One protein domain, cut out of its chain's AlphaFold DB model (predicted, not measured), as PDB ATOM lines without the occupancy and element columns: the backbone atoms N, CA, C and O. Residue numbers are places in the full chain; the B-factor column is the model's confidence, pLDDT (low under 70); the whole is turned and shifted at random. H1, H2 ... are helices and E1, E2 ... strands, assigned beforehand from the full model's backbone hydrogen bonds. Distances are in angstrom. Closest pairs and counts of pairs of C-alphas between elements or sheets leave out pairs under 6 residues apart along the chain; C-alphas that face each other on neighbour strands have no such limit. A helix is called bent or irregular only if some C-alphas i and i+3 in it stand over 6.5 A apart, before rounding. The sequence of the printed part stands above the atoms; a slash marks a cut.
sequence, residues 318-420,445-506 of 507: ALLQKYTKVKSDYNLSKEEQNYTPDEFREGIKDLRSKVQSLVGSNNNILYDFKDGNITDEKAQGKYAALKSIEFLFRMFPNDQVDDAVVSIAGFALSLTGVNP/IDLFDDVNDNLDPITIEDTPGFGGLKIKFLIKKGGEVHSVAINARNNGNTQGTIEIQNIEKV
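Overview. This is residues 318 to 420 and 445 to 506 of the 507 residues of an uncharacterized protein of Planctomycetes bacterium (UniProt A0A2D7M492). A twisted sheet of five strands has H2, H3 and H4 on one face, which makes two layers, while the other face has no named helix. H2 and H3 run side by side, H3 low beside the end of E4 and the beginning of E5; H4 crosses the strands, and short H1 sits near H3 and H4. Along the 165 printed residues come four named helices and five named strands, H1 H2 E1 H3 H4 E2 E3 E4 E5, a mixed class. The mixed sheet has the order E1 E2 E3 E4 E5, and E2 to E5 form a meander, each strand the antiparallel neighbour of the one before. The whole is compact, with a radius of gyration of the C-alphas of 15.8 A and spans of 49 by 34 by 28 A.

Arrangement. Begin at H1, residues 318 to 322, close but not clearly touching H3, residues 376 to 393; their closest C-alphas, of Leu 320 and Leu 392, are 6.8 A apart. H2, residues 341 to 359, touches H3 at a shallow tilt of 27 degrees, the same way, closest at C-alphas 341 and 376, 5.2 A. H2 lies over E1, residues 365 to 369, at a height over the sheet of 11.2 A. H3 is only just at the sheet's level, height 3.9 A; its C-alpha 381 is 4.9 A from C-alpha 490 of E4, residues 480 to 490, their closest pair. On the same face as H2, H4, residues 398 to 413, runs across E3, residues 469 to 477, at 71 degrees on the local plane. H4 and H2 touch only at their ends, closest at C-alphas 398 and 358, 5.3 A. E1 is parallel to E2, residues 458 to 462, with N 366 and O 458 within hydrogen-bond range at 2.8 A. Three hairpins follow: E2 and E3 with N 459 and O 472 at 2.8 A, E3 and E4 with N 471 and O 486 at 2.8 A, and E4 and E5, residues 496 to 505, with N 489 and O 497 at 2.8 A. Every O i to N i+4 pair is within range in H2, against 12 of 14 in H3, 8 of 12 in H4 and 0 of 1 in H1, where 2 of 2 O i to N i+3 pairs are.

Along the chain. Find C-alpha 318 at (172.212, 219.632, 220.126), where H1 begins. H2 starts at C-alpha 341 (183.718, 194.990, 225.900) and runs 26.6 A; H3 measures 26.3 A and H4 24.1 A. H3 and H4 are irregular: C-alphas 377 and 380 are 7.1 A apart, C-alphas 399 and 402 7.9 A. E3, 23.8 A, bends by 53 degrees at residue 474; E4 measures 31.6 A, and E5, 27.6 A, ends at C-alpha 505 (150.141, 215.150, 231.992).

Size, cuts and confidence. The C-alphas of Asn 338 and Val 451, the two farthest apart, are 51.0 A apart. Residues 421 to 444 are not printed, and C-alphas 420 and 445 stand 14.8 A apart across the cut. The link from H1 to H2, 18 residues, is long. Look for pLDDT under 70 at residues 416, 451, 453, 478 to 479 and 491 to 496; the mean of the printed part is 84.4.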
ATOM      1  N   ALA A 318     171.687 218.386 220.685       71.31
ATOM      2  CA  ALA A 318     172.212 219.632 220.126       71.31
ATOM      3  C   ALA A 318     172.528 220.689 221.203       71.31
ATOM      4  O   ALA A 318     173.403 221.515 220.964       71.31
ATOM      5  N   LEU A 319     171.933 220.596 222.400       75.81
ATOM      6  CA  LEU A 319     172.294 221.423 223.553       75.81
ATOM      7  C   LEU A 319     173.786 221.307 223.893       75.81
ATOM      8  O   LEU A 319     174.423 222.307 224.197       75.81
ATOM      9  N   LEU A 320     174.373 220.110 223.765       79.62
ATOM     10  CA  LEU A 320     175.783 219.869 224.098       79.62
ATOM     11  C   LEU A 320     176.743 220.701 223.229       79.62
ATOM     12  O   LEU A 320     177.838 221.042 223.668       79.62
ATOM     13  N   GLN A 321     176.318 221.082 222.018       77.00
ATOM     14  CA  GLN A 321     177.112 221.912 221.105       77.00
ATOM     15  C   GLN A 321     177.261 223.361 221.590       77.00
ATOM     16  O   GLN A 321     178.146 224.066 221.108       77.00
ATOM     17  N   LYS A 322     176.428 223.803 222.546       75.81
ATOM     18  CA  LYS A 322     176.570 225.105 223.214       75.81
ATOM     19  C   LYS A 322     177.858 225.174 224.036       75.81
ATOM     20  O   LYS A 322     178.468 226.233 224.117       75.81
ATOM     21  N   TYR A 323     178.273 224.048 224.613       79.88
ATOM     22  CA  TYR A 323     179.410 223.980 225.527       79.88
ATOM     23  C   TYR A 323     180.732 223.662 224.823       79.88
ATOM     24  O   TYR A 323     181.791 224.087 225.274       79.88
ATOM     25  N   THR A 324     180.696 222.929 223.706       78.19
ATOM     26  CA  THR A 324     181.906 222.599 222.939       78.19
ATOM     27  C   THR A 324     181.597 222.321 221.470       78.19
ATOM     28  O   THR A 324     180.579 221.719 221.121       78.19
ATOM     29  N   LYS A 325     182.530 222.695 220.585       73.19
ATOM     30  CA  LYS A 325     182.532 222.250 219.179       73.19
ATOM     31  C   LYS A 325     183.221 220.887 219.007       73.19
ATOM     32  O   LYS A 325     183.074 220.256 217.956       73.19
ATOM     33  N   VAL A 326     183.961 220.419 220.017       81.50
ATOM     34  CA  VAL A 326     184.724 219.167 219.987       81.50
ATOM     35  C   VAL A 326     183.793 217.999 220.308       81.50
ATOM     36  O   VAL A 326     183.536 217.642 221.452       81.50
ATOM     37  N   LYS A 327     183.253 217.373 219.257       81.19
ATOM     38  CA  LYS A 327     182.235 216.316 219.394       81.19
ATOM     39  C   LYS A 327     182.703 215.093 220.190       81.19
ATOM     40  O   LYS A 327     181.846 214.373 220.694       81.19
ATOM     41  N   SER A 328     184.005 214.825 220.265       82.75
ATOM     42  CA  SER A 328     184.574 213.695 221.017       82.75
ATOM     43  C   SER A 328     184.514 213.870 222.534       82.75
ATOM     44  O   SER A 328     184.725 212.892 223.246       82.75
ATOM     45  N   ASP A 329     184.186 215.063 223.032       84.88
ATOM     46  CA  ASP A 329     184.031 215.288 224.472       84.88
ATOM     47  C   ASP A 329     182.790 214.566 225.016       84.88
ATOM     48  O   ASP A 329     182.797 214.070 226.135       84.88
ATOM     49  N   TYR A 330     181.745 214.446 224.193       85.94
ATOM     50  CA  TYR A 330     180.462 213.832 224.555       85.94
ATOM     51  C   TYR A 330     180.037 212.688 223.617       85.94
ATOM     52  O   TYR A 330     178.949 212.136 223.750       85.94
ATOM     53  N   ASN A 331     180.864 212.322 222.634       86.69
ATOM     54  CA  ASN A 331     180.695 211.113 221.815       86.69
ATOM     55  C   ASN A 331     181.908 210.200 221.959       86.69
ATOM     56  O   ASN A 331     182.937 210.602 222.498       86.69
ATOM     57  N   LEU A 332     181.804 208.990 221.405       87.81
ATOM     58  CA  LEU A 332     182.946 208.089 221.327       87.81
ATOM     59  C   LEU A 332     184.020 208.674 220.400       87.81
ATOM     60  O   LEU A 332     183.754 208.971 219.227       87.81
ATOM     61  N   SER A 333     185.236 208.818 220.915       87.12
ATOM     62  CA  SER A 333     186.431 209.137 220.139       87.12
ATOM     63  C   SER A 333     186.750 208.000 219.157       87.12
ATOM     64  O   SER A 333     186.191 206.907 219.242       87.12
ATOM     65  N   LYS A 334     187.647 208.234 218.191       84.69
ATOM     66  CA  LYS A 334     188.072 207.168 217.261       84.69
ATOM     67  C   LYS A 334     188.732 205.991 217.983       84.69
ATOM     68  O   LYS A 334     188.638 204.868 217.507       84.69
ATOM     69  N   GLU A 335     189.401 206.267 219.093       88.69
ATOM     70  CA  GLU A 335     190.047 205.265 219.936       88.69
ATOM     71  C   GLU A 335     188.999 204.464 220.713       88.69
ATOM     72  O   GLU A 335     188.928 203.249 220.567       88.69
ATOM     73  N   GLU A 336     188.086 205.153 221.403       88.94
ATOM     74  CA  GLU A 336     187.002 204.538 222.184       88.94
ATOM     75  C   GLU A 336     186.056 203.687 221.322       88.94
ATOM     76  O   GLU A 336     185.442 202.739 221.796       88.94
ATOM     77  N   GLN A 337     185.927 203.994 220.028       84.88
ATOM     78  CA  GLN A 337     185.157 203.177 219.078       84.88
ATOM     79  C   GLN A 337     185.750 201.781 218.836       84.88
ATOM     80  O   GLN A 337     185.057 200.910 218.302       84.88
ATOM     81  N   ASN A 338     187.020 201.582 219.187       87.31
ATOM     82  CA  ASN A 338     187.736 200.322 219.032       87.31
ATOM     83  C   ASN A 338     187.950 199.587 220.359       87.31
ATOM     84  O   ASN A 338     188.574 198.530 220.338       87.31
ATOM     85  N   TYR A 339     187.420 200.107 221.470       91.00
ATOM     86  CA  TYR A 339     187.469 199.413 222.752       91.00
ATOM     87  C   TYR A 339     186.801 198.039 222.674       91.00
ATOM     88  O   TYR A 339     185.799 197.818 221.984       91.00
ATOM     89  N   THR A 340     187.376 197.117 223.426       93.19
ATOM     90  CA  THR A 340     186.807 195.820 223.763       93.19
ATOM     91  C   THR A 340     185.648 195.983 224.755       93.19
ATOM     92  O   THR A 340     185.532 197.008 225.437       93.19
ATOM     93  N   PRO A 341     184.769 194.972 224.887       91.19
ATOM     94  CA  PRO A 341     183.718 194.990 225.900       91.19
ATOM     95  C   PRO A 341     184.225 195.220 227.331       91.19
ATOM     96  O   PRO A 341     183.566 195.921 228.099       91.19
ATOM     97  N   ASP A 342     185.399 194.694 227.684       93.88
ATOM     98  CA  ASP A 342     185.975 194.855 229.024       93.88
ATOM     99  C   ASP A 342     186.516 196.267 229.257       93.88
ATOM    100  O   ASP A 342     186.252 196.854 230.305       93.88
ATOM    101  N   GLU A 343     187.156 196.873 228.256       96.12
ATOM    102  CA  GLU A 343     187.547 198.288 228.314       96.12
ATOM    103  C   GLU A 343     186.323 199.201 228.470       96.12
ATOM    104  O   GLU A 343     186.347 200.146 229.263       96.12
ATOM    105  N   PHE A 344     185.208 198.892 227.794       94.31
ATOM    106  CA  PHE A 344     183.955 199.612 228.026       94.31
ATOM    107  C   PHE A 344     183.444 199.440 229.459       94.31
ATOM    108  O   PHE A 344     182.988 200.416 230.050       94.31
ATOM    109  N   ARG A 345     183.507 198.234 230.038       94.69
ATOM    110  CA  ARG A 345     183.073 197.987 231.427       94.69
ATOM    111  C   ARG A 345     183.919 198.742 232.444       94.69
ATOM    112  O   ARG A 345     183.350 199.325 233.365       94.69
ATOM    113  N   GLU A 346     185.236 198.776 232.269       95.50
ATOM    114  CA  GLU A 346     186.119 199.564 233.136       95.50
ATOM    115  C   GLU A 346     185.840 201.063 232.999       95.50
ATOM    116  O   GLU A 346     185.639 201.758 233.996       95.50
ATOM    117  N   GLY A 347     185.682 201.551 231.767       95.56
ATOM    118  CA  GLY A 347     185.290 202.935 231.517       95.56
ATOM    119  C   GLY A 347     183.923 203.303 232.110       95.56
ATOM    120  O   GLY A 347     183.729 204.424 232.575       95.56
ATOM    121  N   ILE A 348     182.965 202.368 232.137       95.25
ATOM    122  CA  ILE A 348     181.657 202.563 232.781       95.25
ATOM    123  C   ILE A 348     181.818 202.763 234.290       95.25
ATOM    124  O   ILE A 348     181.159 203.640 234.842       95.25
ATOM    125  N   LYS A 349     182.678 201.989 234.964       94.81
ATOM    126  CA  LYS A 349     182.915 202.135 236.412       94.81
ATOM    127  C   LYS A 349     183.468 203.522 236.756       94.81
ATOM    128  O   LYS A 349     182.980 204.161 237.689       94.81
ATOM    129  N   ASP A 350     184.433 203.997 235.969       96.19
ATOM    130  CA  ASP A 350     185.006 205.341 236.107       96.19
ATOM    131  C   ASP A 350     183.946 206.435 235.889       96.19
ATOM    132  O   ASP A 350     183.744 207.297 236.746       96.19
ATOM    133  N   LEU A 351     183.189 206.363 234.789       96.12
ATOM    134  CA  LEU A 351     182.146 207.348 234.495       96.12
ATOM    135  C   LEU A 351     181.023 207.360 235.538       96.12
ATOM    136  O   LEU A 351     180.551 208.436 235.893       96.12
ATOM    137  N   ARG A 352     180.611 206.202 236.070       95.81
ATOM    138  CA  ARG A 352     179.620 206.127 237.159       95.81
ATOM    139  C   ARG A 352     180.099 206.855 238.407       95.81
ATOM    140  O   ARG A 352     179.328 207.589 239.012       95.81
ATOM    141  N   SER A 353     181.376 206.700 238.751       95.00
ATOM    142  CA  SER A 353     181.981 207.381 239.899       95.00
ATOM    143  C   SER A 353     182.021 208.899 239.694       95.00
ATOM    144  O   SER A 353     181.696 209.655 240.609       95.00
ATOM    145  N   LYS A 354     182.329 209.361 238.476       95.75
ATOM    146  CA  LYS A 354     182.276 210.787 238.112       95.75
ATOM    147  C   LYS A 354     180.859 211.347 238.179       95.75
ATOM    148  O   LYS A 354     180.649 212.370 238.820       95.75
ATOM    149  N   VAL A 355     179.879 210.661 237.587       94.88
ATOM    150  CA  VAL A 355     178.466 211.069 237.655       94.88
ATOM    151  C   VAL A 355     177.992 211.125 239.106       94.88
ATOM    152  O   VAL A 355     177.437 212.141 239.509       94.88
ATOM    153  N   GLN A 356     178.285 210.098 239.911       94.00
ATOM    154  CA  GLN A 356     177.958 210.070 241.339       94.00
ATOM    155  C   GLN A 356     178.582 211.247 242.102       94.00
ATOM    156  O   GLN A 356     177.932 211.817 242.974       94.00
ATOM    157  N   SER A 357     179.820 211.627 241.775       93.38
ATOM    158  CA  SER A 357     180.486 212.786 242.378       93.38
ATOM    159  C   SER A 357     179.854 214.118 241.976       93.38
ATOM    160  O   SER A 357     179.883 215.049 242.776       93.38
ATOM    161  N   LEU A 358     179.334 214.232 240.751       93.50
ATOM    162  CA  LEU A 358     178.689 215.452 240.259       93.50
ATOM    163  C   LEU A 358     177.310 215.643 240.897       93.50
ATOM    164  O   LEU A 358     176.969 216.754 241.279       93.50
ATOM    165  N   VAL A 359     176.539 214.561 241.054       92.69
ATOM    166  CA  VAL A 359     175.170 214.621 241.605       92.69
ATOM    167  C   VAL A 359     175.111 214.463 243.126       92.69
ATOM    168  O   VAL A 359     174.109 214.813 243.734       92.69
ATOM    169  N   GLY A 360     176.158 213.935 243.765       84.94
ATOM    170  CA  GLY A 360     176.111 213.490 245.164       84.94
ATOM    171  C   GLY A 360     175.915 214.591 246.211       84.94
ATOM    172  O   GLY A 360     175.541 214.280 247.336       84.94
ATOM    173  N   SER A 361     176.157 215.857 245.863       81.31
ATOM    174  CA  SER A 361     175.865 217.015 246.724       81.31
ATOM    175  C   SER A 361     174.498 217.649 246.454       81.31
ATOM    176  O   SER A 361     174.130 218.594 247.147       81.31
ATOM    177  N   ASN A 362     173.766 217.173 245.444       83.88
ATOM    178  CA  ASN A 362     172.474 217.716 245.052       83.88
ATOM    179  C   ASN A 362     171.348 216.848 245.633       83.88
ATOM    180  O   ASN A 362     171.104 215.730 245.182       83.88
ATOM    181  N   ASN A 363     170.644 217.378 246.636       84.38
ATOM    182  CA  ASN A 363     169.574 216.659 247.339       84.38
ATOM    183  C   ASN A 363     168.332 216.402 246.466       84.38
ATOM    184  O   ASN A 363     167.476 215.607 246.848       84.38
ATOM    185  N   ASN A 364     168.232 217.068 245.314       87.38
ATOM    186  CA  ASN A 364     167.132 216.946 244.364       87.38
ATOM    187  C   ASN A 364     167.380 215.852 243.304       87.38
ATOM    188  O   ASN A 364     166.539 215.609 242.441       87.38
ATOM    189  N   ILE A 365     168.531 215.169 243.342       91.31
ATOM    190  CA  ILE A 365     168.856 214.092 242.402       91.31
ATOM    191  C   ILE A 365     169.048 212.773 243.148       91.31
ATOM    192  O   ILE A 365     169.958 212.606 243.957       91.31
ATOM    193  N   LEU A 366     168.245 211.779 242.779       92.81
ATOM    194  CA  LEU A 366     168.439 210.386 243.151       92.81
ATOM    195  C   LEU A 366     169.139 209.640 242.011       92.81
ATOM    196  O   LEU A 366     168.535 209.343 240.978       92.81
ATOM    197  N   TYR A 367     170.408 209.279 242.209       94.31
ATOM    198  CA  TYR A 367     171.110 208.385 241.289       94.31
ATOM    199  C   TYR A 367     170.892 206.914 241.685       94.31
ATOM    200  O   TYR A 367     171.604 206.372 242.528       94.31
ATOM    201  N   ASP A 368     169.889 206.264 241.081       92.69
ATOM    202  CA  ASP A 368     169.554 204.848 241.305       92.69
ATOM    203  C   ASP A 368     170.457 203.942 240.454       92.69
ATOM    204  O   ASP A 368     170.087 203.467 239.370       92.69
ATOM    205  N   PHE A 369     171.680 203.734 240.942       91.06
ATOM    206  CA  PHE A 369     172.607 202.759 240.384       91.06
ATOM    207  C   PHE A 369     172.338 201.356 240.941       91.06
ATOM    208  O   PHE A 369     172.422 201.112 242.145       91.06
ATOM    209  N   LYS A 370     172.101 200.400 240.035       90.69
ATOM    210  CA  LYS A 370     172.005 198.974 240.365       90.69
ATOM    211  C   LYS A 370     173.217 198.236 239.835       90.69
ATOM    212  O   LYS A 370     173.480 198.243 238.629       90.69
ATOM    213  N   ASP A 371     173.929 197.571 240.736       85.94
ATOM    214  CA  ASP A 371     175.055 196.730 240.355       85.94
ATOM    215  C   ASP A 371     174.589 195.492 239.568       85.94
ATOM    216  O   ASP A 371     173.439 195.052 239.661       85.94
ATOM    217  N   GLY A 372     175.480 194.948 238.744       87.06
ATOM    218  CA  GLY A 372     175.234 193.747 237.959       87.06
ATOM    219  C   GLY A 372     175.947 193.730 236.610       87.06
ATOM    220  O   GLY A 372     176.511 194.723 236.145       87.06
ATOM    221  N   ASN A 373     175.907 192.566 235.958       88.75
ATOM    222  CA  ASN A 373     176.660 192.335 234.730       88.75
ATOM    223  C   ASN A 373     176.015 193.018 233.512       88.75
ATOM    224  O   ASN A 373     174.855 192.766 233.178       88.75
ATOM    225  N   ILE A 374     176.796 193.839 232.811       90.75
ATOM    226  CA  ILE A 374     176.412 194.463 231.542       90.75
ATOM    227  C   ILE A 374     176.891 193.558 230.407       90.75
ATOM    228  O   ILE A 374     178.080 193.251 230.320       90.75
ATOM    229  N   THR A 375     175.982 193.143 229.525       91.06
ATOM    230  CA  THR A 375     176.323 192.303 228.364       91.06
ATOM    231  C   THR A 375     177.202 193.057 227.363       91.06
ATOM    232  O   THR A 375     177.119 194.284 227.269       91.06
ATOM    233  N   ASP A 376     178.010 192.334 226.579       88.12
ATOM    234  CA  ASP A 376     178.914 192.934 225.579       88.12
ATOM    235  C   ASP A 376     178.165 193.873 224.623       88.12
ATOM    236  O   ASP A 376     178.577 195.010 224.391       88.12
ATOM    237  N   GLU A 377     176.992 193.436 224.158       84.62
ATOM    238  CA  GLU A 377     176.112 194.195 223.263       84.62
ATOM    239  C   GLU A 377     175.653 195.545 223.842       84.62
ATOM    240  O   GLU A 377     175.317 196.467 223.098       84.62
ATOM    241  N   LYS A 378     175.611 195.675 225.175       88.19
ATOM    242  CA  LYS A 378     175.118 196.869 225.879       88.19
ATOM    243  C   LYS A 378     176.239 197.755 226.411       88.19
ATOM    244  O   LYS A 378     175.984 198.938 226.648       88.19
ATOM    245  N   ALA A 379     177.451 197.223 226.581       90.88
ATOM    246  CA  ALA A 379     178.573 197.921 227.207       90.88
ATOM    247  C   ALA A 379     178.919 199.224 226.468       90.88
ATOM    248  O   ALA A 379     178.891 200.304 227.058       90.88
ATOM    249  N   GLN A 380     179.110 199.161 225.149       90.00
ATOM    250  CA  GLN A 380     179.396 200.350 224.342       90.00
ATOM    251  C   GLN A 380     178.286 201.412 224.440       90.00
ATOM    252  O   GLN A 380     178.554 202.614 224.504       90.00
ATOM    253  N   GLY A 381     177.022 200.978 224.435       89.06
ATOM    254  CA  GLY A 381     175.875 201.875 224.537       89.06
ATOM    255  C   GLY A 381     175.833 202.608 225.873       89.06
ATOM    256  O   GLY A 381     175.697 203.834 225.906       89.06
ATOM    257  N   LYS A 382     176.023 201.855 226.962       92.31
ATOM    258  CA  LYS A 382     176.048 202.383 228.324       92.31
ATOM    259  C   LYS A 382     177.183 203.385 228.501       92.31
ATOM    260  O   LYS A 382     176.938 204.480 228.998       92.31
ATOM    261  N   TYR A 383     178.389 203.032 228.054       92.88
ATOM    262  CA  TYR A 383     179.557 203.906 228.121       92.88
ATOM    263  C   TYR A 383     179.303 205.239 227.400       92.88
ATOM    264  O   TYR A 383     179.486 206.308 227.979       92.88
ATOM    265  N   ALA A 384     178.777 205.198 226.169       90.62
ATOM    266  CA  ALA A 384     178.457 206.405 225.405       90.62
ATOM    267  C   ALA A 384     177.383 207.285 226.077       90.62
ATOM    268  O   ALA A 384     177.470 208.516 226.029       90.62
ATOM    269  N   ALA A 385     176.368 206.669 226.690       91.31
ATOM    270  CA  ALA A 385     175.314 207.381 227.410       91.31
ATOM    271  C   ALA A 385     175.852 208.068 228.672       91.31
ATOM    272  O   ALA A 385     175.628 209.264 228.847       91.31
ATOM    273  N   LEU A 386     176.611 207.340 229.498       93.50
ATOM    274  CA  LEU A 386     177.265 207.880 230.691       93.50
ATOM    275  C   LEU A 386     178.208 209.027 230.339       93.50
ATOM    276  O   LEU A 386     178.135 210.072 230.969       93.50
ATOM    277  N   LYS A 387     179.018 208.881 229.286       93.06
ATOM    278  CA  LYS A 387     179.917 209.942 228.815       93.06
ATOM    279  C   LYS A 387     179.157 211.206 228.405       93.06
ATOM    280  O   LYS A 387     179.587 212.312 228.701       93.06
ATOM    281  N   SER A 388     178.010 211.051 227.739       90.62
ATOM    282  CA  SER A 388     177.176 212.195 227.339       90.62
ATOM    283  C   SER A 388     176.571 212.923 228.546       90.62
ATOM    284  O   SER A 388     176.493 214.149 228.534       90.62
ATOM    285  N   ILE A 389     176.127 212.172 229.561       92.25
ATOM    286  CA  ILE A 389     175.531 212.721 230.786       92.25
ATOM    287  C   ILE A 389     176.591 213.350 231.690       92.25
ATOM    288  O   ILE A 389     176.412 214.487 232.113       92.25
ATOM    289  N   GLU A 390     177.715 212.670 231.915       94.12
ATOM    290  CA  GLU A 390     178.860 213.207 232.658       94.12
ATOM    291  C   GLU A 390     179.333 214.526 232.047       94.12
ATOM    292  O   GLU A 390     179.433 215.522 232.763       94.12
ATOM    293  N   PHE A 391     179.511 214.565 230.718       92.38
ATOM    294  CA  PHE A 391     179.931 215.772 230.015       92.38
ATOM    295  C   PHE A 391     178.972 216.936 230.249       92.38
ATOM    296  O   PHE A 391     179.419 218.074 230.376       92.38
ATOM    297  N   LEU A 392     177.665 216.678 230.245       89.88
ATOM    298  CA  LEU A 392     176.691 217.728 230.482       89.88
ATOM    299  C   LEU A 392     176.745 218.208 231.932       89.88
ATOM    300  O   LEU A 392     176.788 219.411 232.158       89.88
ATOM    301  N   PHE A 393     176.717 217.288 232.894       92.75
ATOM    302  CA  PHE A 393     176.626 217.629 234.312       92.75
ATOM    303  C   PHE A 393     177.825 218.451 234.778       92.75
ATOM    304  O   PHE A 393     177.640 219.430 235.487       92.75
ATOM    305  N   ARG A 394     179.033 218.160 234.284       91.75
ATOM    306  CA  ARG A 394     180.233 218.951 234.613       91.75
ATOM    307  C   ARG A 394     180.233 220.385 234.056       91.75
ATOM    308  O   ARG A 394     181.156 221.140 234.350       91.75
ATOM    309  N   MET A 395     179.274 220.752 233.198       89.06
ATOM    310  CA  MET A 395     179.109 222.138 232.726       89.06
ATOM    311  C   MET A 395     178.364 223.010 233.741       89.06
ATOM    312  O   MET A 395     178.316 224.226 233.564       89.06
ATOM    313  N   PHE A 396     177.786 222.395 234.772       86.88
ATOM    314  CA  PHE A 396     177.030 223.051 235.827       86.88
ATOM    315  C   PHE A 396     177.774 222.900 237.161       86.88
ATOM    316  O   PHE A 396     178.466 221.898 237.367       86.88
ATOM    317  N   PRO A 397     177.660 223.879 238.071       84.25
ATOM    318  CA  PRO A 397     178.046 223.692 239.466       84.25
ATOM    319  C   PRO A 397     177.359 222.456 240.068       84.25
ATOM    320  O   PRO A 397     176.215 222.162 239.727       84.25
ATOM    321  N   ASN A 398     178.036 221.731 240.967       80.50
ATOM    322  CA  ASN A 398     177.511 220.471 241.518       80.50
ATOM    323  C   ASN A 398     176.161 220.642 242.250       80.50
ATOM    324  O   ASN A 398     175.332 219.737 242.259       80.50
ATOM    325  N   ASP A 399     175.927 221.800 242.862       79.31
ATOM    326  CA  ASP A 399     174.679 222.177 243.533       79.31
ATOM    327  C   ASP A 399     173.563 222.618 242.566       79.31
ATOM    328  O   ASP A 399     172.440 222.813 243.008       79.31
ATOM    329  N   GLN A 400     173.853 222.712 241.264       84.62
ATOM    330  CA  GLN A 400     172.931 223.114 240.188       84.62
ATOM    331  C   GLN A 400     172.855 222.068 239.060       84.62
ATOM    332  O   GLN A 400     172.498 222.364 237.921       84.62
ATOM    333  N   VAL A 401     173.253 220.818 239.315       87.19
ATOM    334  CA  VAL A 401     173.226 219.758 238.286       87.19
ATOM    335  C   VAL A 401     171.799 219.412 237.843       87.19
ATOM    336  O   VAL A 401     171.588 218.950 236.720       87.19
ATOM    337  N   ASP A 402     170.801 219.672 238.677       85.81
ATOM    338  CA  ASP A 402     169.387 219.567 238.333       85.81
ATOM    339  C   ASP A 402     168.977 220.572 237.244       85.81
ATOM    340  O   ASP A 402     168.266 220.183 236.310       85.81
ATOM    341  N   ASP A 403     169.548 221.782 237.231       84.12
ATOM    342  CA  ASP A 403     169.376 222.743 236.127       84.12
ATOM    343  C   ASP A 403     169.850 222.172 234.786       84.12
ATOM    344  O   ASP A 403     169.321 222.524 233.725       84.12
ATOM    345  N   ALA A 404     170.820 221.253 234.793       85.12
ATOM    346  CA  ALA A 404     171.268 220.573 233.583       85.12
ATOM    347  C   ALA A 404     170.170 219.663 233.004       85.12
ATOM    348  O   ALA A 404     169.980 219.606 231.785       85.12
ATOM    349  N   VAL A 405     169.424 218.970 233.870       84.81
ATOM    350  CA  VAL A 405     168.314 218.082 233.490       84.81
ATOM    351  C   VAL A 405     167.123 218.896 232.984       84.81
ATOM    352  O   VAL A 405     166.582 218.590 231.914       84.81
ATOM    353  N   VAL A 406     166.788 219.983 233.684       81.25
ATOM    354  CA  VAL A 406     165.785 220.970 233.254       81.25
ATOM    355  C   VAL A 406     166.174 221.563 231.901       81.25
ATOM    356  O   VAL A 406     165.378 221.566 230.963       81.25
ATOM    357  N   SER A 407     167.436 221.956 231.730       77.75
ATOM    358  CA  SER A 407     167.952 222.503 230.472       77.75
ATOM    359  C   SER A 407     167.832 221.517 229.308       77.75
ATOM    360  O   SER A 407     167.462 221.924 228.204       77.75
ATOM    361  N   ILE A 408     168.109 220.218 229.515       81.50
ATOM    362  CA  ILE A 408     167.897 219.190 228.479       81.50
ATOM    363  C   ILE A 408     166.422 219.125 228.097       81.50
ATOM    364  O   ILE A 408     166.118 219.150 226.901       81.50
ATOM    365  N   ALA A 409     165.513 218.987 229.064       78.56
ATOM    366  CA  ALA A 409     164.096 218.837 228.745       78.56
ATOM    367  C   ALA A 409     163.519 220.099 228.107       78.56
ATOM    368  O   ALA A 409     162.837 219.984 227.090       78.56
ATOM    369  N   GLY A 410     163.862 221.285 228.615       76.44
ATOM    370  CA  GLY A 410     163.444 222.562 228.048       76.44
ATOM    371  C   GLY A 410     163.945 222.690 226.617       76.44
ATOM    372  O   GLY A 410     163.171 222.906 225.688       76.44
ATOM    373  N   PHE A 411     165.221 222.389 226.381       75.06
ATOM    374  CA  PHE A 411     165.783 222.398 225.034       75.06
ATOM    375  C   PHE A 411     165.140 221.360 224.100       75.06
ATOM    376  O   PHE A 411     164.902 221.653 222.925       75.06
ATOM    377  N   ALA A 412     164.850 220.142 224.566       73.31
ATOM    378  CA  ALA A 412     164.172 219.136 223.745       73.31
ATOM    379  C   ALA A 412     162.709 219.500 223.457       73.31
ATOM    380  O   ALA A 412     162.219 219.200 222.368       73.31
ATOM    381  N   LEU A 413     162.039 220.189 224.378       72.25
ATOM    382  CA  LEU A 413     160.702 220.744 224.184       72.25
ATOM    383  C   LEU A 413     160.686 222.029 223.353       72.25
ATOM    384  O   LEU A 413     159.615 222.455 222.923       72.25
ATOM    385  N   SER A 414     161.867 222.600 223.110       70.06
ATOM    386  CA  SER A 414     162.052 223.956 222.604       70.06
ATOM    387  C   SER A 414     161.356 225.017 223.477       70.06
ATOM    388  O   SER A 414     160.840 225.999 222.962       70.06
ATOM    389  N   LEU A 415     161.359 224.798 224.794       74.06
ATOM    390  CA  LEU A 415     160.965 225.730 225.850       74.06
ATOM    391  C   LEU A 415     162.229 226.259 226.514       74.06
ATOM    392  O   LEU A 415     162.674 225.789 227.557       74.06
ATOM    393  N   THR A 416     162.880 227.169 225.802       69.56
ATOM    394  CA  THR A 416     164.204 227.695 226.150       69.56
ATOM    395  C   THR A 416     164.137 229.023 226.904       69.56
ATOM    396  O   THR A 416     165.175 229.634 227.137       69.56
ATOM    397  N   GLY A 417     162.932 229.505 227.237       76.88
ATOM    398  CA  GLY A 417     162.714 230.804 227.884       76.88
ATOM    399  C   GLY A 417     162.885 232.018 226.958       76.88
ATOM    400  O   GLY A 417     162.569 233.141 227.338       76.88
ATOM    401  N   VAL A 418     163.348 231.815 225.721       81.69
ATOM    402  CA  VAL A 418     163.579 232.886 224.731       81.69
ATOM    403  C   VAL A 418     162.586 232.871 223.569       81.69
ATOM    404  O   VAL A 418     162.647 233.730 222.690       81.69
ATOM    405  N   ASN A 419     161.683 231.892 223.549       87.88
ATOM    406  CA  ASN A 419     160.779 231.639 222.436       87.88
ATOM    407  C   ASN A 419     159.679 232.711 222.320       87.88
ATOM    408  O   ASN A 419     159.180 233.165 223.353       87.88
ATOM    409  N   PRO A 420     159.234 233.078 221.101       93.19
ATOM    410  CA  PRO A 420     157.932 233.714 220.937       93.19
ATOM    411  C   PRO A 420     156.822 232.713 221.268       93.19
ATOM    412  O   PRO A 420     157.066 231.505 221.331       93.19
ATOM    413  N   ILE A 445     160.455 225.414 231.299       72.62
ATOM    414  CA  ILE A 445     159.999 224.369 232.201       72.62
ATOM    415  C   ILE A 445     160.703 224.570 233.531       72.62
ATOM    416  O   ILE A 445     161.900 224.854 233.543       72.62
ATOM    417  N   ASP A 446     159.962 224.376 234.609       73.75
ATOM    418  CA  ASP A 446     160.501 224.350 235.962       73.75
ATOM    419  C   ASP A 446     160.263 222.957 236.542       73.75
ATOM    420  O   ASP A 446     159.332 222.250 236.131       73.75
ATOM    421  N   LEU A 447     161.109 222.532 237.478       79.00
ATOM    422  CA  LEU A 447     160.845 221.304 238.223       79.00
ATOM    423  C   LEU A 447     159.568 221.461 239.042       79.00
ATOM    424  O   LEU A 447     159.212 222.554 239.475       79.00
ATOM    425  N   PHE A 448     158.853 220.357 239.218       79.44
ATOM    426  CA  PHE A 448     157.693 220.355 240.090       79.44
ATOM    427  C   PHE A 448     158.127 220.400 241.555       79.44
ATOM    428  O   PHE A 448     158.813 219.500 242.037       79.44
ATOM    429  N   ASP A 449     157.647 221.418 242.253       76.31
ATOM    430  CA  ASP A 449     157.605 221.537 243.701       76.31
ATOM    431  C   ASP A 449     156.166 221.402 244.238       76.31
ATOM    432  O   ASP A 449     155.181 221.814 243.603       76.31
ATOM    433  N   ASP A 450     156.040 220.797 245.418       73.00
ATOM    434  CA  ASP A 450     154.781 220.714 246.154       73.00
ATOM    435  C   ASP A 450     154.392 222.063 246.800       73.00
ATOM    436  O   ASP A 450     155.038 223.089 246.612       73.00
ATOM    437  N   VAL A 451     153.295 222.087 247.563       67.81
ATOM    438  CA  VAL A 451     152.799 223.309 248.232       67.81
ATOM    439  C   VAL A 451     153.725 223.855 249.329       67.81
ATOM    440  O   VAL A 451     153.449 224.927 249.862       67.81
ATOM    441  N   ASN A 452     154.772 223.117 249.696       71.31
ATOM    442  CA  ASN A 452     155.775 223.502 250.684       71.31
ATOM    443  C   ASN A 452     157.159 223.699 250.038       71.31
ATOM    444  O   ASN A 452     158.163 223.624 250.744       71.31
ATOM    445  N   ASP A 453     157.210 223.904 248.719       69.31
ATOM    446  CA  ASP A 453     158.431 224.057 247.925       69.31
ATOM    447  C   ASP A 453     159.358 222.817 247.953       69.31
ATOM    448  O   ASP A 453     160.557 222.912 247.679       69.31
ATOM    449  N   ASN A 454     158.828 221.625 248.275       76.38
ATOM    450  CA  ASN A 454     159.605 220.389 248.178       76.38
ATOM    451  C   ASN A 454     159.588 219.882 246.738       76.38
ATOM    452  O   ASN A 454     158.528 219.551 246.201       76.38
ATOM    453  N   LEU A 455     160.769 219.766 246.140       80.12
ATOM    454  CA  LEU A 455     160.931 219.224 244.796       80.12
ATOM    455  C   LEU A 455     160.714 217.706 244.781       80.12
ATOM    456  O   LEU A 455     161.215 216.984 245.648       80.12
ATOM    457  N   ASP A 456     159.990 217.218 243.769       82.88
ATOM    458  CA  ASP A 456     159.992 215.790 243.445       82.88
ATOM    459  C   ASP A 456     161.350 215.433 242.813       82.88
ATOM    460  O   ASP A 456     161.749 216.061 241.822       82.88
ATOM    461  N   PRO A 457     162.092 214.466 243.381       87.06
ATOM    462  CA  PRO A 457     163.482 214.265 243.017       87.06
ATOM    463  C   PRO A 457     163.624 213.734 241.592       87.06
ATOM    464  O   PRO A 457     162.978 212.766 241.175       87.06
ATOM    465  N   ILE A 458     164.590 214.286 240.863       92.12
ATOM    466  CA  ILE A 458     165.026 213.723 239.590       92.12
ATOM    467  C   ILE A 458     165.636 212.348 239.853       92.12
ATOM    468  O   ILE A 458     166.663 212.218 240.516       92.12
ATOM    469  N   THR A 459     165.053 211.308 239.268       94.06
ATOM    470  CA  THR A 459     165.571 209.942 239.359       94.06
ATOM    471  C   THR A 459     166.372 209.588 238.111       94.06
ATOM    472  O   THR A 459     165.830 209.519 237.006       94.06
ATOM    473  N   ILE A 460     167.664 209.308 238.278       94.88
ATOM    474  CA  ILE A 460     168.546 208.788 237.229       94.88
ATOM    475  C   ILE A 460     168.676 207.273 237.421       94.88
ATOM    476  O   ILE A 460     169.410 206.812 238.288       94.88
ATOM    477  N   GLU A 461     167.981 206.487 236.599       95.00
ATOM    478  CA  GLU A 461     168.036 205.024 236.630       95.00
ATOM    479  C   GLU A 461     169.218 204.502 235.797       95.00
ATOM    480  O   GLU A 461     169.240 204.597 234.560       95.00
ATOM    481  N   ASP A 462     170.169 203.859 236.474       94.56
ATOM    482  CA  ASP A 462     171.305 203.173 235.865       94.56
ATOM    483  C   ASP A 462     171.280 201.679 236.191       94.56
ATOM    484  O   ASP A 462     171.823 201.211 237.190       94.56
ATOM    485  N   THR A 463     170.661 200.911 235.294       92.62
ATOM    486  CA  THR A 463     170.533 199.455 235.435       92.62
ATOM    487  C   THR A 463     171.394 198.703 234.419       92.62
ATOM    488  O   THR A 463     171.557 199.165 233.281       92.62
ATOM    489  N   PRO A 464     171.913 197.508 234.759       88.62
ATOM    490  CA  PRO A 464     172.744 196.715 233.852       88.62
ATOM    491  C   PRO A 464     171.945 196.160 232.661       88.62
ATOM    492  O   PRO A 464     172.483 195.940 231.576       88.62
ATOM    493  N   GLY A 465     170.629 195.995 232.837       88.44
ATOM    494  CA  GLY A 465     169.712 195.528 231.800       88.44
ATOM    495  C   GLY A 465     169.467 196.533 230.670       88.44
ATOM    496  O   GLY A 465     169.020 196.125 229.596       88.44
ATOM    497  N   PHE A 466     169.785 197.816 230.858       88.38
ATOM    498  CA  PHE A 466     169.566 198.866 229.866       88.38
ATOM    499  C   PHE A 466     170.899 199.425 229.360       88.38
ATOM    500  O   PHE A 466     171.704 199.889 230.152       88.38
ATOM    501  N   GLY A 467     171.138 199.434 228.044       87.44
ATOM    502  CA  GLY A 467     172.373 199.959 227.427       87.44
ATOM    503  C   GLY A 467     172.472 201.492 227.386       87.44
ATOM    504  O   GLY A 467     173.040 202.036 226.448       87.44
ATOM    505  N   GLY A 468     171.861 202.190 228.342       90.88
ATOM    506  CA  GLY A 468     171.785 203.649 228.430       90.88
ATOM    507  C   GLY A 468     171.398 204.098 229.842       90.88
ATOM    508  O   GLY A 468     171.445 203.290 230.767       90.88
ATOM    509  N   LEU A 469     170.989 205.351 230.016       92.75
ATOM    510  CA  LEU A 469     170.441 205.884 231.270       92.75
ATOM    511  C   LEU A 469     169.021 206.395 231.044       92.75
ATOM    512  O   LEU A 469     168.739 206.954 229.979       92.75
ATOM    513  N   LYS A 470     168.148 206.207 232.036       92.81
ATOM    514  CA  LYS A 470     166.826 206.842 232.050       92.81
ATOM    515  C   LYS A 470     166.816 207.923 233.113       92.81
ATOM    516  O   LYS A 470     167.264 207.673 234.221       92.81
ATOM    517  N   ILE A 471     166.309 209.098 232.784       92.94
ATOM    518  CA  ILE A 471     166.153 210.207 233.725       92.94
ATOM    519  C   ILE A 471     164.664 210.508 233.799       92.94
ATOM    520  O   ILE A 471     164.054 210.774 232.764       92.94
ATOM    521  N   LYS A 472     164.079 210.415 234.989       92.31
ATOM    522  CA  LYS A 472     162.652 210.621 235.247       92.31
ATOM    523  C   LYS A 472     162.473 211.744 236.248       92.31
ATOM    524  O   LYS A 472     163.209 211.790 237.226       92.31
ATOM    525  N   PHE A 473     161.526 212.630 235.990       91.50
ATOM    526  CA  PHE A 473     161.235 213.763 236.862       91.50
ATOM    527  C   PHE A 473     159.883 214.372 236.510       91.50
ATOM    528  O   PHE A 473     159.309 214.084 235.452       91.50
ATOM    529  N   LEU A 474     159.388 215.221 237.402       88.69
ATOM    530  CA  LEU A 474     158.177 215.998 237.202       88.69
ATOM    531  C   LEU A 474     158.528 217.451 236.873       88.69
ATOM    532  O   LEU A 474     159.465 218.022 237.431       88.69
ATOM    533  N   ILE A 475     157.762 218.049 235.965       85.56
ATOM    534  CA  ILE A 475     157.873 219.468 235.616       85.56
ATOM    535  C   ILE A 475     156.531 220.170 235.775       85.56
ATOM    536  O   ILE A 475     155.475 219.564 235.568       85.56
ATOM    537  N   LYS A 476     156.582 221.471 236.057       78.69
ATOM    538  CA  LYS A 476     155.462 222.388 235.845       78.69
ATOM    539  C   LYS A 476     155.609 223.020 234.466       78.69
ATOM    540  O   LYS A 476     156.653 223.563 234.112       78.69
ATOM    541  N   LYS A 477     154.546 222.928 233.672       72.00
ATOM    542  CA  LYS A 477     154.458 223.522 232.338       72.00
ATOM    543  C   LYS A 477     153.057 224.086 232.147       72.00
ATOM    544  O   LYS A 477     152.082 223.345 232.251       72.00
ATOM    545  N   GLY A 478     152.952 225.390 231.900       64.94
ATOM    546  CA  GLY A 478     151.658 226.062 231.734       64.94
ATOM    547  C   GLY A 478     150.715 225.914 232.939       64.94
ATOM    548  O   GLY A 478     149.504 225.864 232.757       64.94
ATOM    549  N   GLY A 479     151.259 225.788 234.157       67.88
ATOM    550  CA  GLY A 479     150.485 225.552 235.385       67.88
ATOM    551  C   GLY A 479     150.032 224.102 235.603       67.88
ATOM    552  O   GLY A 479     149.411 223.811 236.621       67.88
ATOM    553  N   GLU A 480     150.361 223.186 234.691       77.88
ATOM    554  CA  GLU A 480     150.018 221.768 234.788       77.88
ATOM    555  C   GLU A 480     151.259 220.908 235.048       77.88
ATOM    556  O   GLU A 480     152.348 221.156 234.516       77.88
ATOM    557  N   VAL A 481     151.080 219.855 235.845       84.06
ATOM    558  CA  VAL A 481     152.154 218.920 236.188       84.06
ATOM    559  C   VAL A 481     152.288 217.875 235.091       84.06
ATOM    560  O   VAL A 481     151.309 217.263 234.664       84.06
ATOM    561  N   HIS A 482     153.514 217.657 234.633       83.50
ATOM    562  CA  HIS A 482     153.826 216.649 233.633       83.50
ATOM    563  C   HIS A 482     154.951 215.748 234.123       83.50
ATOM    564  O   HIS A 482     155.955 216.223 234.649       83.50
ATOM    565  N   SER A 483     154.810 214.449 233.886       87.06
ATOM    566  CA  SER A 483     155.907 213.500 234.020       87.06
ATOM    567  C   SER A 483     156.758 213.515 232.758       87.06
ATOM    568  O   SER A 483     156.229 213.542 231.645       87.06
ATOM    569  N   VAL A 484     158.076 213.513 232.929       86.44
ATOM    570  CA  VAL A 484     159.054 213.501 231.841       86.44
ATOM    571  C   VAL A 484     159.968 212.304 232.026       86.44
ATOM    572  O   VAL A 484     160.533 212.113 233.102       86.44
ATOM    573  N   ALA A 485     160.174 211.527 230.961       87.12
ATOM    574  CA  ALA A 485     161.282 210.583 230.901       87.12
ATOM    575  C   ALA A 485     162.217 210.912 229.738       87.12
ATOM    576  O   ALA A 485     161.795 211.091 228.594       87.12
ATOM    577  N   ILE A 486     163.513 210.942 230.025       88.25
ATOM    578  CA  ILE A 486     164.586 211.144 229.058       88.25
ATOM    579  C   ILE A 486     165.413 209.870 228.980       88.25
ATOM    580  O   ILE A 486     165.813 209.312 229.997       88.25
ATOM    581  N   ASN A 487     165.726 209.447 227.760       88.19
ATOM    582  CA  ASN A 487     166.690 208.388 227.515       88.19
ATOM    583  C   ASN A 487     167.993 208.981 226.988       88.19
ATOM    584  O   ASN A 487     168.030 209.537 225.886       88.19
ATOM    585  N   ALA A 488     169.074 208.778 227.736       88.31
ATOM    586  CA  ALA A 488     170.419 208.845 227.189       88.31
ATOM    587  C   ALA A 488     170.777 207.455 226.653       88.31
ATOM    588  O   ALA A 488     170.899 206.494 227.411       88.31
ATOM    589  N   ARG A 489     170.901 207.315 225.335       83.50
ATOM    590  CA  ARG A 489     171.168 206.032 224.665       83.50
ATOM    591  C   ARG A 489     172.227 206.188 223.586       83.50
ATOM    592  O   ARG A 489     172.635 207.296 223.275       83.50
ATOM    593  N   ASN A 490     172.670 205.091 222.991       72.56
ATOM    594  CA  ASN A 490     173.525 205.126 221.808       72.56
ATOM    595  C   ASN A 490     172.717 204.696 220.575       72.56
ATOM    596  O   ASN A 490     172.003 203.695 220.624       72.56
ATOM    597  N   ASN A 491     172.804 205.451 219.477       63.03
ATOM    598  CA  ASN A 491     172.050 205.186 218.243       63.03
ATOM    599  C   ASN A 491     172.888 204.468 217.157       63.03
ATOM    600  O   ASN A 491     172.563 204.520 215.971       63.03
ATOM    601  N   GLY A 492     173.993 203.821 217.541       57.12
ATOM    602  CA  GLY A 492     174.873 203.059 216.648       57.12
ATOM    603  C   GLY A 492     176.293 202.926 217.205       57.12
ATOM    604  O   GLY A 492     176.507 203.017 218.404       57.12
ATOM    605  N   ASN A 493     177.290 202.748 216.338       56.06
ATOM    606  CA  ASN A 493     178.671 202.496 216.778       56.06
ATOM    607  C   ASN A 493     179.418 203.748 217.295       56.06
ATOM    608  O   ASN A 493     180.551 203.625 217.745       56.06
ATOM    609  N   THR A 494     178.854 204.963 217.200       58.88
ATOM    610  CA  THR A 494     179.628 206.210 217.416       58.88
ATOM    611  C   THR A 494     178.925 207.344 218.162       58.88
ATOM    612  O   THR A 494     179.608 208.250 218.637       58.88
ATOM    613  N   GLN A 495     177.592 207.361 218.269       63.12
ATOM    614  CA  GLN A 495     176.862 208.566 218.686       63.12
ATOM    615  C   GLN A 495     175.897 208.317 219.850       63.12
ATOM    616  O   GLN A 495     174.833 207.728 219.657       63.12
ATOM    617  N   GLY A 496     176.202 208.901 221.015       66.56
ATOM    618  CA  GLY A 496     175.229 209.057 222.102       66.56
ATOM    619  C   GLY A 496     174.068 209.963 221.673       66.56
ATOM    620  O   GLY A 496     174.261 210.879 220.879       66.56
ATOM    621  N   THR A 497     172.853 209.723 222.139       73.56
ATOM    622  CA  THR A 497     171.665 210.554 221.935       73.56
ATOM    623  C   THR A 497     170.992 210.785 223.280       73.56
ATOM    624  O   THR A 497     170.949 209.888 224.113       73.56
ATOM    625  N   ILE A 498     170.475 211.996 223.481       81.50
ATOM    626  CA  ILE A 498     169.650 212.363 224.634       81.50
ATOM    627  C   ILE A 498     168.307 212.789 224.056       81.50
ATOM    628  O   ILE A 498     168.254 213.724 223.248       81.50
ATOM    629  N   GLU A 499     167.253 212.044 224.369       79.12
ATOM    630  CA  GLU A 499     165.947 212.169 223.719       79.12
ATOM    631  C   GLU A 499     164.833 212.038 224.760       79.12
ATOM    632  O   GLU A 499     164.896 211.166 225.628       79.12
ATOM    633  N   ILE A 500     163.810 212.888 224.660       78.44
ATOM    634  CA  ILE A 500     162.589 212.737 225.454       78.44
ATOM    635  C   ILE A 500     161.864 211.479 224.971       78.44
ATOM    636  O   ILE A 500     161.542 211.353 223.789       78.44
ATOM    637  N   GLN A 501     161.610 210.551 225.886       75.75
ATOM    638  CA  GLN A 501     160.848 209.339 225.621       75.75
ATOM    639  C   GLN A 501     159.347 209.621 225.656       75.75
ATOM    640  O   GLN A 501     158.648 209.309 224.693       75.75
ATOM    641  N   ASN A 502     158.864 210.206 226.746       71.50
ATOM    642  CA  ASN A 502     157.469 210.572 226.934       71.50
ATOM    643  C   ASN A 502     157.358 211.849 227.770       71.50
ATOM    644  O   ASN A 502     158.258 212.191 228.543       71.50
ATOM    645  N   ILE A 503     156.248 212.551 227.554       75.06
ATOM    646  CA  ILE A 503     155.760 213.620 228.417       75.06
ATOM    647  C   ILE A 503     154.272 213.396 228.572       75.06
ATOM    648  O   ILE A 503     153.538 213.441 227.582       75.06
ATOM    649  N   GLU A 504     153.845 213.147 229.797       77.38
ATOM    650  CA  GLU A 504     152.464 212.802 230.103       77.38
ATOM    651  C   GLU A 504     151.967 213.717 231.210       77.38
ATOM    652  O   GLU A 504     152.616 213.855 232.247       77.38
ATOM    653  N   LYS A 505     150.822 214.359 230.972       78.50
ATOM    654  CA  LYS A 505     150.141 215.150 231.992       78.50
ATOM    655  C   LYS A 505     149.790 214.241 233.168       78.50
ATOM    656  O   LYS A 505     149.181 213.189 232.969       78.50
ATOM    657  N   VAL A 506     150.181 214.650 234.368       80.56
ATOM    658  CA  VAL A 506     149.788 213.984 235.610       80.56
ATOM    659  C   VAL A 506     148.377 214.472 235.933       80.56
ATOM    660  O   VAL A 506     148.135 215.678 235.968       80.56
TER     661      VAL A 506